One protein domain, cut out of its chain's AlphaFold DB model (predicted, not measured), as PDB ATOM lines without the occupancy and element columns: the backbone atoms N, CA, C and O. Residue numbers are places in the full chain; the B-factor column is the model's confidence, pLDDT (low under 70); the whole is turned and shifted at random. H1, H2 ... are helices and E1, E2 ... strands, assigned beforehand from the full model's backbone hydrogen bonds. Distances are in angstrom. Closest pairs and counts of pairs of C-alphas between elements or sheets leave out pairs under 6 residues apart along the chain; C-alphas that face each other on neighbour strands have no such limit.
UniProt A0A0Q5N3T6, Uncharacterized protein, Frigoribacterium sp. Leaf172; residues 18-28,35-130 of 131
ATOM      1  N   VAL A  18     140.101 170.864 145.427       80.94
ATOM      2  CA  VAL A  18     140.744 171.886 144.597       80.94
ATOM      3  C   VAL A  18     141.686 171.205 143.611       80.94
ATOM      4  O   VAL A  18     142.528 170.385 143.979       80.94
ATOM      5  N   PHE A  19     141.542 171.535 142.330       84.06
ATOM      6  CA  PHE A  19     142.446 171.141 141.257       84.06
ATOM      7  C   PHE A  19     143.457 172.257 140.993       84.06
ATOM      8  O   PHE A  19     143.109 173.342 140.516       84.06
ATOM      9  N   ALA A  20     144.722 171.988 141.308       75.88
ATOM     10  CA  ALA A  20     145.790 172.982 141.303       75.88
ATOM     11  C   ALA A  20     147.181 172.338 141.139       75.88
ATOM     12  O   ALA A  20     147.367 171.138 141.340       75.88
ATOM     13  N   HIS A  21     148.192 173.135 140.772       69.50
ATOM     14  CA  HIS A  21     149.572 172.647 140.612       69.50
ATOM     15  C   HIS A  21     150.178 172.180 141.928       69.50
ATOM     16  O   HIS A  21     150.290 172.984 142.847       69.50
ATOM     17  N   VAL A  22     150.716 170.958 141.982       61.00
ATOM     18  CA  VAL A  22     151.328 170.418 143.211       61.00
ATOM     19  C   VAL A  22     152.436 171.338 143.721       61.00
ATOM     20  O   VAL A  22     152.452 171.690 144.892       61.00
ATOM     21  N   ARG A  23     153.323 171.811 142.835       54.69
ATOM     22  CA  ARG A  23     154.462 172.674 143.207       54.69
ATOM     23  C   ARG A  23     154.063 174.050 143.744       54.69
ATOM     24  O   ARG A  23     154.838 174.641 144.485       54.69
ATOM     25  N   ALA A  24     152.899 174.568 143.347       55.22
ATOM     26  CA  ALA A  24     152.402 175.861 143.822       55.22
ATOM     27  C   ALA A  24     151.772 175.767 145.221       55.22
ATOM     28  O   ALA A  24     151.628 176.783 145.886       55.22
ATOM     29  N   VAL A  25     151.415 174.554 145.646       56.47
ATOM     30  CA  VAL A  25     150.669 174.260 146.879       56.47
ATOM     31  C   VAL A  25     151.614 173.970 148.042       56.47
ATOM     32  O   VAL A  25     151.222 174.053 149.192       56.47
ATOM     33  N   VAL A  26     152.892 173.682 147.771       50.88
ATOM     34  CA  VAL A  26     153.912 173.424 148.807       50.88
ATOM     35  C   VAL A  26     154.530 174.738 149.346       50.88
ATOM     36  O   VAL A  26     155.738 174.828 149.560       50.88
ATOM     37  N   GLY A  27     153.702 175.766 149.577       50.53
ATOM     38  CA  GLY A  27     154.016 176.915 150.441       50.53
ATOM     39  C   GLY A  27     154.376 178.263 149.785       50.53
ATOM     40  O   GLY A  27     154.576 178.373 148.572       50.53
ATOM     41  N   ASP A  28     154.509 179.274 150.661       46.59
ATOM     42  CA  ASP A  28     154.713 180.745 150.535       46.59
ATOM     43  C   ASP A  28     155.690 181.298 149.467       46.59
ATOM     44  O   ASP A  28     155.924 182.505 149.365       46.59
ATOM     45  N   SER A  35     155.308 179.456 139.769       57.25
ATOM     46  CA  SER A  35     153.987 178.855 139.647       57.25
ATOM     47  C   SER A  35     153.612 178.677 138.180       57.25
ATOM     48  O   SER A  35     153.402 179.665 137.464       57.25
ATOM     49  N   PRO A  36     153.533 177.428 137.704       54.25
ATOM     50  CA  PRO A  36     153.095 177.163 136.354       54.25
ATOM     51  C   PRO A  36     151.604 177.500 136.232       54.25
ATOM     52  O   PRO A  36     150.808 177.336 137.159       54.25
ATOM     53  N   ARG A  37     151.231 178.043 135.075       66.75
ATOM     54  CA  ARG A  37     149.841 178.374 134.760       66.75
ATOM     55  C   ARG A  37     149.133 177.110 134.307       66.75
ATOM     56  O   ARG A  37     149.604 176.483 133.360       66.75
ATOM     57  N   LEU A  38     147.979 176.788 134.903       76.12
ATOM     58  CA  LEU A  38     147.078 175.812 134.287       76.12
ATOM     59  C   LEU A  38     146.774 176.323 132.872       76.12
ATOM     60  O   LEU A  38     146.583 177.522 132.634       76.12
ATOM     61  N   SER A  39     146.842 175.437 131.887       85.25
ATOM     62  CA  SER A  39     146.589 175.841 130.513       85.25
ATOM     63  C   SER A  39     145.088 175.901 130.295       85.25
ATOM     64  O   SER A  39     144.459 174.876 130.054       85.25
ATOM     65  N   ALA A  40     144.525 177.111 130.289       87.38
ATOM     66  CA  ALA A  40     143.092 177.318 130.069       87.38
ATOM     67  C   ALA A  40     142.575 176.605 128.809       87.38
ATOM     68  O   ALA A  40     141.460 176.100 128.778       87.38
ATOM     69  N   ARG A  41     143.399 176.494 127.763       90.44
ATOM     70  CA  ARG A  41     143.017 175.764 126.549       90.44
ATOM     71  C   ARG A  41     142.931 174.252 126.777       90.44
ATOM     72  O   ARG A  41     141.992 173.636 126.278       90.44
ATOM     73  N   ILE A  42     143.908 173.667 127.472       91.06
ATOM     74  CA  ILE A  42     143.945 172.224 127.756       91.06
ATOM     75  C   ILE A  42     142.837 171.881 128.753       91.06
ATOM     76  O   ILE A  42     142.012 171.018 128.466       91.06
ATOM     77  N   THR A  43     142.727 172.640 129.843       91.06
ATOM     78  CA  THR A  43     141.668 172.491 130.846       91.06
ATOM     79  C   THR A  43     140.278 172.614 130.217       91.06
ATOM     80  O   THR A  43     139.474 171.702 130.352       91.06
ATOM     81  N   ALA A  44     139.999 173.660 129.430       92.62
ATOM     82  CA  ALA A  44     138.694 173.816 128.773       92.62
ATOM     83  C   ALA A  44     138.386 172.700 127.765       92.62
ATOM     84  O   ALA A  44     137.227 172.391 127.497       92.62
ATOM     85  N   ARG A  45     139.410 172.102 127.145       94.50
ATOM     86  CA  ARG A  45     139.223 170.933 126.281       94.50
ATOM     87  C   ARG A  45     138.850 169.700 127.104       94.50
ATOM     88  O   ARG A  45     137.920 169.010 126.705       94.50
ATOM     89  N   ALA A  46     139.545 169.446 128.211       93.94
ATOM     90  CA  ALA A  46     139.261 168.322 129.100       93.94
ATOM     91  C   ALA A  46     137.857 168.432 129.714       93.94
ATOM     92  O   ALA A  46     137.071 167.496 129.605       93.94
ATOM     93  N   LEU A  47     137.503 169.611 130.234       94.19
ATOM     94  CA  LEU A  47     136.182 169.887 130.800       94.19
ATOM     95  C   LEU A  47     135.067 169.674 129.768       94.19
ATOM     96  O   LEU A  47     134.127 168.929 130.024       94.19
ATOM     97  N   ARG A  48     135.203 170.224 128.554       95.00
ATOM     98  CA  ARG A  48     134.227 169.972 127.477       95.00
ATOM     99  C   ARG A  48     134.135 168.503 127.079       95.00
ATOM    100  O   ARG A  48     133.045 168.036 126.778       95.00
ATOM    101  N   ALA A  49     135.252 167.777 127.059       93.88
ATOM    102  CA  ALA A  49     135.255 166.352 126.733       93.88
ATOM    103  C   ALA A  49     134.556 165.504 127.810       93.88
ATOM    104  O   ALA A  49     133.902 164.524 127.473       93.88
ATOM    105  N   ALA A  50     134.644 165.909 129.081       91.88
ATOM    106  CA  ALA A  50     133.848 165.341 130.170       91.88
ATOM    107  C   ALA A  50     132.376 165.809 130.141       91.88
ATOM    108  O   ALA A  50     131.503 165.188 130.748       91.88
ATOM    109  N   GLY A  51     132.078 166.847 129.356       94.44
ATOM    110  CA  GLY A  51     130.743 167.393 129.134       94.44
ATOM    111  C   GLY A  51     130.342 168.488 130.119       94.44
ATOM    112  O   GLY A  51     129.155 168.736 130.309       94.44
ATOM    113  N   PHE A  52     131.322 169.161 130.721       95.69
ATOM    114  CA  PHE A  52     131.053 170.357 131.505       95.69
ATOM    115  C   PHE A  52     130.562 171.509 130.625       95.69
ATOM    116  O   PHE A  52     131.064 171.721 129.513       95.69
ATOM    117  N   HIS A  53     129.615 172.275 131.152       95.00
ATOM    118  CA  HIS A  53     129.011 173.439 130.513       95.00
ATOM    119  C   HIS A  53     128.825 174.572 131.526       95.00
ATOM    120  O   HIS A  53     128.840 174.342 132.732       95.00
ATOM    121  N   HIS A  54     128.705 175.808 131.045       95.88
ATOM    122  CA  HIS A  54     128.516 176.964 131.920       95.88
ATOM    123  C   HIS A  54     127.142 176.906 132.597       95.88
ATOM    124  O   HIS A  54     126.179 176.477 131.965       95.88
ATOM    125  N   VAL A  55     127.013 177.397 133.836       93.50
ATOM    126  CA  VAL A  55     125.725 177.385 134.578       93.50
ATOM    127  C   VAL A  55     124.596 178.149 133.877       93.50
ATOM    128  O   VAL A  55     123.423 177.947 134.158       93.50
ATOM    129  N   THR A  56     124.940 179.037 132.943       91.81
ATOM    130  CA  THR A  56     123.972 179.765 132.102       91.81
ATOM    131  C   THR A  56     123.458 178.934 130.920       91.81
ATOM    132  O   THR A  56     122.657 179.432 130.134       91.81
ATOM    133  N   GLY A  57     123.944 177.701 130.750       88.19
ATOM    134  CA  GLY A  57     123.677 176.837 129.598       88.19
ATOM    135  C   GLY A  57     124.586 177.095 128.392       88.19
ATOM    136  O   GLY A  57     124.490 176.393 127.384       88.19
ATOM    137  N   GLU A  58     125.483 178.084 128.464       91.50
ATOM    138  CA  GLU A  58     126.410 178.381 127.373       91.50
ATOM    139  C   GLU A  58     127.548 177.344 127.271       91.50
ATOM    140  O   GLU A  58     127.993 176.772 128.276       91.50
ATOM    141  N   PRO A  59     128.081 177.102 126.058       90.75
ATOM    142  CA  PRO A  59     129.260 176.264 125.895       90.75
ATOM    143  C   PRO A  59     130.474 176.858 126.615       90.75
ATOM    144  O   PRO A  59     130.837 178.008 126.389       90.75
ATOM    145  N   LEU A  60     131.170 176.028 127.396       92.88
ATOM    146  CA  LEU A  60     132.411 176.410 128.066       92.88
ATOM    147  C   LEU A  60     133.481 176.845 127.052       92.88
ATOM    148  O   LEU A  60     133.832 176.097 126.129       92.88
ATOM    149  N   VAL A  61     134.086 178.014 127.263       92.94
ATOM    150  CA  VAL A  61     135.245 178.491 126.498       92.94
ATOM    151  C   VAL A  61     136.468 178.706 127.387       92.94
ATOM    152  O   VAL A  61     136.395 178.961 128.581       92.94
ATOM    153  N   ALA A  62     137.663 178.651 126.795       90.81
ATOM    154  CA  ALA A  62     138.913 178.820 127.547       90.81
ATOM    155  C   ALA A  62     139.060 180.199 128.224       90.81
ATOM    156  O   ALA A  62     139.894 180.356 129.112       90.81
ATOM    157  N   ALA A  63     138.302 181.210 127.789       89.38
ATOM    158  CA  ALA A  63     138.297 182.525 128.426       89.38
ATOM    159  C   ALA A  63     137.617 182.510 129.807       89.38
ATOM    160  O   ALA A  63     137.985 183.322 130.652       89.38
ATOM    161  N   ASP A  64     136.700 181.571 130.041       90.12
ATOM    162  CA  ASP A  64     135.938 181.451 131.287       90.12
ATOM    163  C   ASP A  64     136.845 181.058 132.457       90.12
ATOM    164  O   ASP A  64     136.768 181.629 133.536       90.12
ATOM    165  N   LEU A  65     137.848 180.215 132.198       88.00
ATOM    166  CA  LEU A  65     138.865 179.799 133.177       88.00
ATOM    167  C   LEU A  65     139.813 180.921 133.637       88.00
ATOM    168  O   LEU A  65     140.768 180.676 134.368       88.00
ATOM    169  N   ARG A  66     139.615 182.153 133.156       83.81
ATOM    170  CA  ARG A  66     140.376 183.340 133.574       83.81
ATOM    171  C   ARG A  66     139.549 184.301 134.424       83.81
ATOM    172  O   ARG A  66     140.075 185.341 134.816       83.81
ATOM    173  N   ARG A  67     138.268 184.000 134.628       86.38
ATOM    174  CA  ARG A  67     137.313 184.829 135.355       86.38
ATOM    175  C   ARG A  67     137.000 184.131 136.672       86.38
ATOM    176  O   ARG A  67     136.446 183.037 136.667       86.38
ATOM    177  N   ASP A  68     137.400 184.765 137.765       85.31
ATOM    178  CA  ASP A  68     137.100 184.305 139.120       85.31
ATOM    179  C   ASP A  68     135.601 184.074 139.319       85.31
ATOM    180  O   ASP A  68     134.798 184.817 138.747       85.31
ATOM    181  N   GLY A  69     135.239 183.059 140.098       86.44
ATOM    182  CA  GLY A  69     133.849 182.723 140.401       86.44
ATOM    183  C   GLY A  69     133.049 182.201 139.204       86.44
ATOM    184  O   GLY A  69     131.831 182.076 139.284       86.44
ATOM    185  N   THR A  70     133.691 181.918 138.065       92.38
ATOM    186  CA  THR A  70     132.979 181.315 136.931       92.38
ATOM    187  C   THR A  70     132.658 179.867 137.236       92.38
ATOM    188  O   THR A  70     133.540 179.120 137.656       92.38
ATOM    189  N   GLN A  71     131.416 179.470 136.982       94.75
ATOM    190  CA  GLN A  71     130.892 178.179 137.397       94.75
ATOM    191  C   GLN A  71     130.513 177.287 136.207       94.75
ATOM    192  O   GLN A  71     130.026 177.765 135.174       94.75
ATOM    193  N   PHE A  72     130.699 175.976 136.369       95.56
ATOM    194  CA  PHE A  72     130.335 174.960 135.384       95.56
ATOM    195  C   PHE A  72     129.686 173.746 136.035       95.56
ATOM    196  O   PHE A  72     130.157 173.285 137.070       95.56
ATOM    197  N   PHE A  73     128.693 173.170 135.368       95.06
ATOM    198  CA  PHE A  73     128.112 171.885 135.737       95.06
ATOM    199  C   PHE A  73     128.594 170.777 134.815       95.06
ATOM    200  O   PHE A  73     128.799 171.000 133.619       95.06
ATOM    201  N   ASP A  74     128.752 169.573 135.359       94.19
ATOM    202  CA  ASP A  74     128.860 168.363 134.550       94.19
ATOM    203  C   ASP A  74     127.530 168.064 133.821       94.19
ATOM    204  O   ASP A  74     126.512 168.712 134.051       94.19
ATOM    205  N   ARG A  75     127.508 167.060 132.933       91.50
ATOM    206  CA  ARG A  75     126.299 166.707 132.154       91.50
ATOM    207  C   ARG A  75     125.098 166.329 133.019       91.50
ATOM    208  O   ARG A  75     123.974 166.416 132.539       91.50
ATOM    209  N   SER A  76     125.350 165.856 134.235       91.19
ATOM    210  CA  SER A  76     124.313 165.456 135.183       91.19
ATOM    211  C   SER A  76     123.900 166.568 136.143       91.19
ATOM    212  O   SER A  76     122.987 166.334 136.924       91.19
ATOM    213  N   GLU A  77     124.574 167.725 136.127       92.75
ATOM    214  CA  GLU A  77     124.401 168.809 137.111       92.75
ATOM    215  C   GLU A  77     124.614 168.360 138.573       92.75
ATOM    216  O   GLU A  77     124.120 168.956 139.530       92.75
ATOM    217  N   THR A  78     125.403 167.299 138.746       90.31
ATOM    218  CA  THR A  78     125.740 166.693 140.041       90.31
ATOM    219  C   THR A  78     127.139 167.049 140.531       90.31
ATOM    220  O   THR A  78     127.530 166.672 141.630       90.31
ATOM    221  N   VAL A  79     127.930 167.751 139.724       90.31
ATOM    222  CA  VAL A  79     129.226 168.300 140.119       90.31
ATOM    223  C   VAL A  79     129.328 169.727 139.612       90.31
ATOM    224  O   VAL A  79     129.211 169.976 138.408       90.31
ATOM    225  N   LEU A  80     129.587 170.644 140.537       91.94
ATOM    226  CA  LEU A  80     129.878 172.040 140.258       91.94
ATOM    227  C   LEU A  80     131.394 172.241 140.238       91.94
ATOM    228  O   LEU A  80     132.123 171.743 141.094       91.94
ATOM    229  N   ILE A  81     131.877 172.986 139.253       91.38
ATOM    230  CA  ILE A  81     133.236 173.517 139.236       91.38
ATOM    231  C   ILE A  81     133.159 175.026 139.344       91.38
ATOM    232  O   ILE A  81     132.514 175.647 138.505       91.38
ATOM    233  N   GLU A  82     133.898 175.610 140.278       90.06
ATOM    234  CA  GLU A  82     134.118 177.051 140.354       90.06
ATOM    235  C   GLU A  82     135.580 177.397 140.054       90.06
ATOM    236  O   GLU A  82     136.525 176.785 140.554       90.06
ATOM    237  N   VAL A  83     135.789 178.385 139.189       87.88
ATOM    238  CA  VAL A  83     137.118 178.910 138.882       87.88
ATOM    239  C   VAL A  83     137.580 179.784 140.038       87.88
ATOM    240  O   VAL A  83     137.011 180.844 140.270       87.88
ATOM    241  N   LEU A  84     138.674 179.389 140.684       81.12
ATOM    242  CA  LEU A  84     139.343 180.191 141.702       81.12
ATOM    243  C   LEU A  84     140.461 181.000 141.040       81.12
ATOM    244  O   LEU A  84     141.520 180.461 140.702       81.12
ATOM    245  N   ALA A  85     140.259 182.297 140.842       65.00
ATOM    246  CA  ALA A  85     141.318 183.202 140.426       65.00
ATOM    247  C   ALA A  85     142.157 183.599 141.642       65.00
ATOM    248  O   ALA A  85     141.868 184.526 142.393       65.00
ATOM    249  N   LEU A  86     143.276 182.909 141.792       61.50
ATOM    250  CA  LEU A  86     144.336 183.291 142.712       61.50
ATOM    251  C   LEU A  86     145.180 184.417 142.050       61.50
ATOM    252  O   LEU A  86     144.841 184.866 140.948       61.50
ATOM    253  N   PRO A  87     146.238 184.976 142.683       58.44
ATOM    254  CA  PRO A  87     146.967 186.128 142.134       58.44
ATOM    255  C   PRO A  87     147.282 185.935 140.643       58.44
ATOM    256  O   PRO A  87     147.685 184.835 140.291       58.44
ATOM    257  N   ARG A  88     147.111 186.988 139.807       55.44
ATOM    258  CA  ARG A  88     147.057 187.117 138.306       55.44
ATOM    259  C   ARG A  88     147.747 186.076 137.387       55.44
ATOM    260  O   ARG A  88     147.628 186.141 136.158       55.44
ATOM    261  N   TRP A  89     148.555 185.177 137.906       58.91
ATOM    262  CA  TRP A  89     149.302 184.130 137.235       58.91
ATOM    263  C   TRP A  89     148.954 182.709 137.700       58.91
ATOM    264  O   TRP A  89     149.514 181.783 137.128       58.91
ATOM    265  N   PHE A  90     148.018 182.523 138.630       63.50
ATOM    266  CA  PHE A  90     147.543 181.217 139.076       63.50
ATOM    267  C   PHE A  90     146.010 181.183 139.086       63.50
ATOM    268  O   PHE A  90     145.381 182.144 139.511       63.50
ATOM    269  N   TYR A  91     145.420 180.097 138.594       71.44
ATOM    270  CA  TYR A  91     144.014 179.783 138.841       71.44
ATOM    271  C   TYR A  91     143.925 178.326 139.290       71.44
ATOM    272  O   TYR A  91     144.726 177.500 138.840       71.44
ATOM    273  N   GLY A  92     143.002 178.044 140.200       82.50
ATOM    274  CA  GLY A  92     142.600 176.700 140.602       82.50
ATOM    275  C   GLY A  92     141.171 176.431 140.146       82.50
ATOM    276  O   GLY A  92     140.474 177.343 139.699       82.50
ATOM    277  N   LEU A  93     140.741 175.180 140.243       88.06
ATOM    278  CA  LEU A  93     139.331 174.829 140.110       88.06
ATOM    279  C   LEU A  93     138.868 174.237 141.425       88.06
ATOM    280  O   LEU A  93     139.409 173.223 141.854       88.06
ATOM    281  N   TYR A  94     137.902 174.878 142.052       87.56
ATOM    282  CA  TYR A  94     137.127 174.286 143.121       87.56
ATOM    283  C   TYR A  94     136.141 173.293 142.518       87.56
ATOM    284  O   TYR A  94     135.535 173.587 141.491       87.56
ATOM    285  N   VAL A  95     136.016 172.114 143.109       90.75
ATOM    286  CA  VAL A  95     135.172 171.023 142.630       90.75
ATOM    287  C   VAL A  95     134.280 170.604 143.785       90.75
ATOM    288  O   VAL A  95     134.754 170.021 144.760       90.75
ATOM    289  N   GLU A  96     132.998 170.899 143.657       89.44
ATOM    290  CA  GLU A  96     131.988 170.655 144.676       89.44
ATOM    291  C   GLU A  96     131.047 169.531 144.209       89.44
ATOM    292  O   GLU A  96     130.428 169.633 143.138       89.44
ATOM    293  N   PRO A  97     130.944 168.424 144.965       89.94
ATOM    294  CA  PRO A  97     129.975 167.378 144.677       89.94
ATOM    295  C   PRO A  97     128.557 167.833 145.062       89.94
ATOM    296  O   PRO A  97     128.261 168.069 146.226       89.94
ATOM    297  N   ASN A  98     127.643 167.862 144.094       87.75
ATOM    298  CA  ASN A  98     126.209 168.082 144.290       87.75
ATOM    299  C   ASN A  98     125.424 166.772 144.088       87.75
ATOM    300  O   ASN A  98     124.809 166.533 143.050       87.75
ATOM    301  N   THR A  99     125.454 165.880 145.077       86.75
ATOM    302  CA  THR A  99     124.791 164.557 145.022       86.75
ATOM    303  C   THR A  99     125.192 163.638 143.843       86.75
ATOM    304  O   THR A  99     124.337 162.925 143.310       86.75
ATOM    305  N   PRO A 100     126.471 163.582 143.413       86.81
ATOM    306  CA  PRO A 100     126.872 162.653 142.363       86.81
ATOM    307  C   PRO A 100     126.798 161.206 142.858       86.81
ATOM    308  O   PRO A 100     127.082 160.887 144.014       86.81
ATOM    309  N   THR A 101     126.485 160.291 141.949       90.19
ATOM    310  CA  THR A 101     126.707 158.862 142.178       90.19
ATOM    311  C   THR A 101     128.210 158.565 142.292       90.19
ATOM    312  O   THR A 101     129.032 159.286 141.714       90.19
ATOM    313  N   PRO A 102     128.606 157.454 142.944       87.94
ATOM    314  CA  PRO A 102     130.008 157.038 142.996       87.94
ATOM    315  C   PRO A 102     130.675 156.912 141.621       87.94
ATOM    316  O   PRO A 102     131.846 157.252 141.468       87.94
ATOM    317  N   GLY A 103     129.922 156.476 140.604       89.62
ATOM    318  CA  GLY A 103     130.414 156.383 139.229       89.62
ATOM    319  C   GLY A 103     130.701 157.749 138.600       89.62
ATOM    320  O   GLY A 103     131.769 157.933 138.021       89.62
ATOM    321  N   GLN A 104     129.792 158.718 138.760       89.31
ATOM    322  CA  GLN A 104     129.985 160.089 138.265       89.31
ATOM    323  C   GLN A 104     131.192 160.757 138.932       89.31
ATOM    324  O   GLN A 104     132.022 161.371 138.260       89.31
ATOM    325  N   TRP A 105     131.346 160.580 140.246       90.00
ATOM    326  CA  TRP A 105     132.486 161.140 140.967       90.00
ATOM    327  C   TRP A 105     133.822 160.514 140.556       90.00
ATOM    328  O   TRP A 105     134.811 161.224 140.361       90.00
ATOM    329  N   ALA A 106     133.857 159.193 140.361       89.38
ATOM    330  CA  ALA A 106     135.037 158.499 139.852       89.38
ATOM    331  C   ALA A 106     135.421 158.970 138.434       89.38
ATOM    332  O   ALA A 106     136.606 159.107 138.127       89.38
ATOM    333  N   GLU A 107     134.440 159.264 137.573       90.81
ATOM    334  CA  GLU A 107     134.693 159.810 136.233       90.81
ATOM    335  C   GLU A 107     135.332 161.205 136.301       90.81
ATOM    336  O   GLU A 107     136.335 161.458 135.625       90.81
ATOM    337  N   VAL A 108     134.789 162.095 137.140       90.69
ATOM    338  CA  VAL A 108     135.310 163.459 137.320       90.69
ATOM    339  C   VAL A 108     136.717 163.442 137.918       90.69
ATOM    340  O   VAL A 108     137.629 164.050 137.356       90.69
ATOM    341  N   THR A 109     136.925 162.719 139.019       90.25
ATOM    342  CA  THR A 109     138.240 162.631 139.677       90.25
ATOM    343  C   THR A 109     139.287 161.993 138.755       90.25
ATOM    344  O   THR A 109     140.362 162.561 138.573       90.25
ATOM    345  N   GLY A 110     138.949 160.916 138.036       91.88
ATOM    346  CA  GLY A 110     139.848 160.296 137.053       91.88
ATOM    347  C   GLY A 110     140.121 161.157 135.806       91.88
ATOM    348  O   GLY A 110     141.154 161.012 135.141       91.88
ATOM    349  N   MET A 111     139.221 162.072 135.442       93.88
ATOM    350  CA  MET A 111     139.486 163.096 134.423       93.88
ATOM    351  C   MET A 111     140.499 164.130 134.925       93.88
ATOM    352  O   MET A 111     141.440 164.446 134.191       93.88
ATOM    353  N   PHE A 112     140.372 164.581 136.174       91.75
ATOM    354  CA  PHE A 112     141.352 165.468 136.795       91.75
ATOM    355  C   PHE A 112     142.713 164.809 137.019       91.75
ATOM    356  O   PHE A 112     143.717 165.480 136.814       91.75
ATOM    357  N   ASP A 113     142.786 163.518 137.340       90.38
ATOM    358  CA  ASP A 113     144.069 162.805 137.458       90.38
ATOM    359  C   ASP A 113     144.838 162.792 136.131       90.38
ATOM    360  O   ASP A 113     146.034 163.092 136.079       90.38
ATOM    361  N   ARG A 114     144.136 162.518 135.022       91.94
ATOM    362  CA  ARG A 114     144.722 162.568 133.673       91.94
ATOM    363  C   ARG A 114     145.175 163.979 133.310       91.94
ATOM    364  O   ARG A 114     146.307 164.164 132.866       91.94
ATOM    365  N   LEU A 115     144.312 164.970 133.535       89.75
ATOM    366  CA  LEU A 115     144.639 166.378 133.311       89.75
ATOM    367  C   LEU A 115     145.822 166.826 134.183       89.75
ATOM    368  O   LEU A 115     146.659 167.613 133.746       89.75
ATOM    369  N   GLY A 116     145.903 166.307 135.405       86.44
ATOM    370  CA  GLY A 116     146.975 166.551 136.353       86.44
ATOM    371  C   GLY A 116     148.329 166.074 135.843       86.44
ATOM    372  O   GLY A 116     149.290 166.841 135.866       86.44
ATOM    373  N   GLY A 117     148.388 164.865 135.279       85.81
ATOM    374  CA  GLY A 117     149.595 164.340 134.632       85.81
ATOM    375  C   GLY A 117     150.079 165.191 133.450       85.81
ATOM    376  O   GLY A 117     151.283 165.363 133.274       85.81
ATOM    377  N   GLU A 118     149.163 165.774 132.669       85.56
ATOM    378  CA  GLU A 118     149.515 166.672 131.556       85.56
ATOM    379  C   GLU A 118     150.021 168.045 132.023       85.56
ATOM    380  O   GLU A 118     150.806 168.688 131.320       85.56
ATOM    381  N   LEU A 119     149.549 168.513 133.180       82.88
ATOM    382  CA  LEU A 119     149.785 169.871 133.667       82.88
ATOM    383  C   LEU A 119     150.733 169.954 134.874       82.88
ATOM    384  O   LEU A 119     150.999 171.060 135.313       82.88
ATOM    385  N   ASP A 120     151.261 168.850 135.414       79.75
ATOM    386  CA  ASP A 120     151.966 168.828 136.718       79.75
ATOM    387  C   ASP A 120     151.083 169.389 137.862       79.75
ATOM    388  O   ASP A 120     151.503 170.164 138.733       79.75
ATOM    389  N   ALA A 121     149.802 169.011 137.825       80.94
ATOM    390  CA  ALA A 121     148.756 169.407 138.762       80.94
ATOM    391  C   ALA A 121     148.080 168.190 139.398       80.94
ATOM    392  O   ALA A 121     148.218 167.070 138.916       80.94
ATOM    393  N   ARG A 122     147.362 168.392 140.505       82.25
ATOM    394  CA  ARG A 122     146.556 167.340 141.131       82.25
ATOM    395  C   ARG A 122     145.263 167.898 141.695       82.25
ATOM    396  O   ARG A 122     145.179 169.078 142.033       82.25
ATOM    397  N   LEU A 123     144.298 167.007 141.842       84.38
ATOM    398  CA  LEU A 123     143.118 167.218 142.661       84.38
ATOM    399  C   LEU A 123     143.453 166.822 144.109       84.38
ATOM    400  O   LEU A 123     144.088 165.792 144.331       84.38
ATOM    401  N   ALA A 124     143.087 167.642 145.090       80.94
ATOM    402  CA  ALA A 124     143.246 167.310 146.509       80.94
ATOM    403  C   ALA A 124     142.081 167.879 147.345       80.94
ATOM    404  O   ALA A 124     141.338 168.716 146.833       80.94
ATOM    405  N   PRO A 125     141.910 167.451 148.609       79.69
ATOM    406  CA  PRO A 125     140.935 168.056 149.520       79.69
ATOM    407  C   PRO A 125     141.196 169.548 149.697       79.69
ATOM    408  O   PRO A 125     142.358 169.913 149.872       79.69
ATOM    409  N   ALA A 126     140.150 170.382 149.678       71.56
ATOM    410  CA  ALA A 126     140.270 171.837 149.816       71.56
ATOM    411  C   ALA A 126     141.070 172.244 151.069       71.56
ATOM    412  O   ALA A 126     142.022 173.018 150.966       71.56
ATOM    413  N   ASP A 127     140.789 171.616 152.214       68.62
ATOM    414  CA  ASP A 127     141.522 171.832 153.473       68.62
ATOM    415  C   ASP A 127     143.016 171.487 153.371       68.62
ATOM    416  O   ASP A 127     143.858 172.077 154.046       68.62
ATOM    417  N   GLY A 128     143.375 170.559 152.480       61.56
ATOM    418  CA  GLY A 128     144.760 170.183 152.205       61.56
ATOM    419  C   GLY A 128     145.571 171.257 151.471       61.56
ATOM    420  O   GLY A 128     146.778 171.075 151.299       61.56
ATOM    421  N   PHE A 129     144.935 172.349 151.030       59.16
ATOM    422  CA  PHE A 129     145.572 173.501 150.378       59.16
ATOM    423  C   PHE A 129     145.769 174.713 151.304       59.16
ATOM    424  O   PHE A 129     146.373 175.693 150.875       59.16
ATOM    425  N   ALA A 130     145.285 174.680 152.550       48.41
ATOM    426  CA  ALA A 130     145.272 175.830 153.461       48.41
ATOM    427  C   ALA A 130     146.588 176.064 154.252       48.41
ATOM    428  O   ALA A 130     146.544 176.594 155.365       48.41
TER     429      ALA A 130
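What this domain is: This is residues 18 to 28 and 35 to 130 of the 131 residues of an uncharacterized protein of Frigoribacterium sp. Leaf172 (UniProt A0A0Q5N3T6). A strongly twisted, curled sheet of five strands has the long helix H3 running over one face, and H2 lies side by side with H3. The short helices H1 and H4 lie at E1 and E5, and a long unnamed stretch, residues 51 to 70, leads from H2 to the edge strand E2. The printed part has 107 residues, in the order E1 H1 H2 E2 E3 E4 H3 E5 H4. The antiparallel sheet runs E2 E3 E4 E1 E5; the class is mixed, helices and strands. It is compact, with a radius of gyration of the C-alphas of 12.8 A and spans of 37 by 28 by 23 A.

How they stand to each other: E1, residues 18 to 21, is antiparallel to E5, residues 121 to 125, at 146 degrees, with N 18 and O 124 2.8 A apart. On its other side E1 is antiparallel to E4, residues 91 to 97, with N 19 and O 93 at 2.8 A. E2, residues 71 to 73, E3, residues 79 to 85, and E4 form a meander, each strand the antiparallel neighbour of the one before, in two hairpins. N 72 and O 81 are 2.8 A apart, and N 82 and O 94 2.9 A. H3, residues 102 to 119, runs along the strands at a height over the sheet of 8.4 A, over E4, E1 and, only just, E5, with 3 of its C-alphas. E4, H3 and E5 make a split strand-helix-strand unit, E1 between its strands, with a right-handed crossover. H2, residues 40 to 50, touches residues 108 to 115 of H3 at a shallow tilt of 27 degrees, opposite ways; their closest C-alphas, of Ala 46 and Leu 115, are 7.1 A apart. H2 only grazes the sheet, as does H1, residues 22 to 25. H4, residues 126 to 129, is on the opposite face to H3. In H2 and H3 every O i to N i+4 pair is within hydrogen-bond range; H1 and H4 are too short for such a pair.

Where its parts are: E1 begins at C-alpha 18, (140.744, 171.886, 144.597). H2 is 15.1 A long, E3 19.2 A and E4 19.6 A. H3 is 25.4 A long, from C-alpha 102 at (130.008, 157.038, 142.996). H4 ends at C-alpha 129, (145.572, 173.501, 150.378).

The domain as a whole: The C-alphas of Asp 28 and Gly 57, the two farthest apart, are 37.6 A apart. Residues 29 to 34 are not printed; C-alphas 28 and 35 are 11.1 A apart across the cut. The link from H2 to E2 is long, and its residues 53 to 54 pair antiparallel with 72 to 73 of E2. The model's pLDDT is under 70 at residues 21 to 28, 35 to 37, 85 to 90 and 127 to 130.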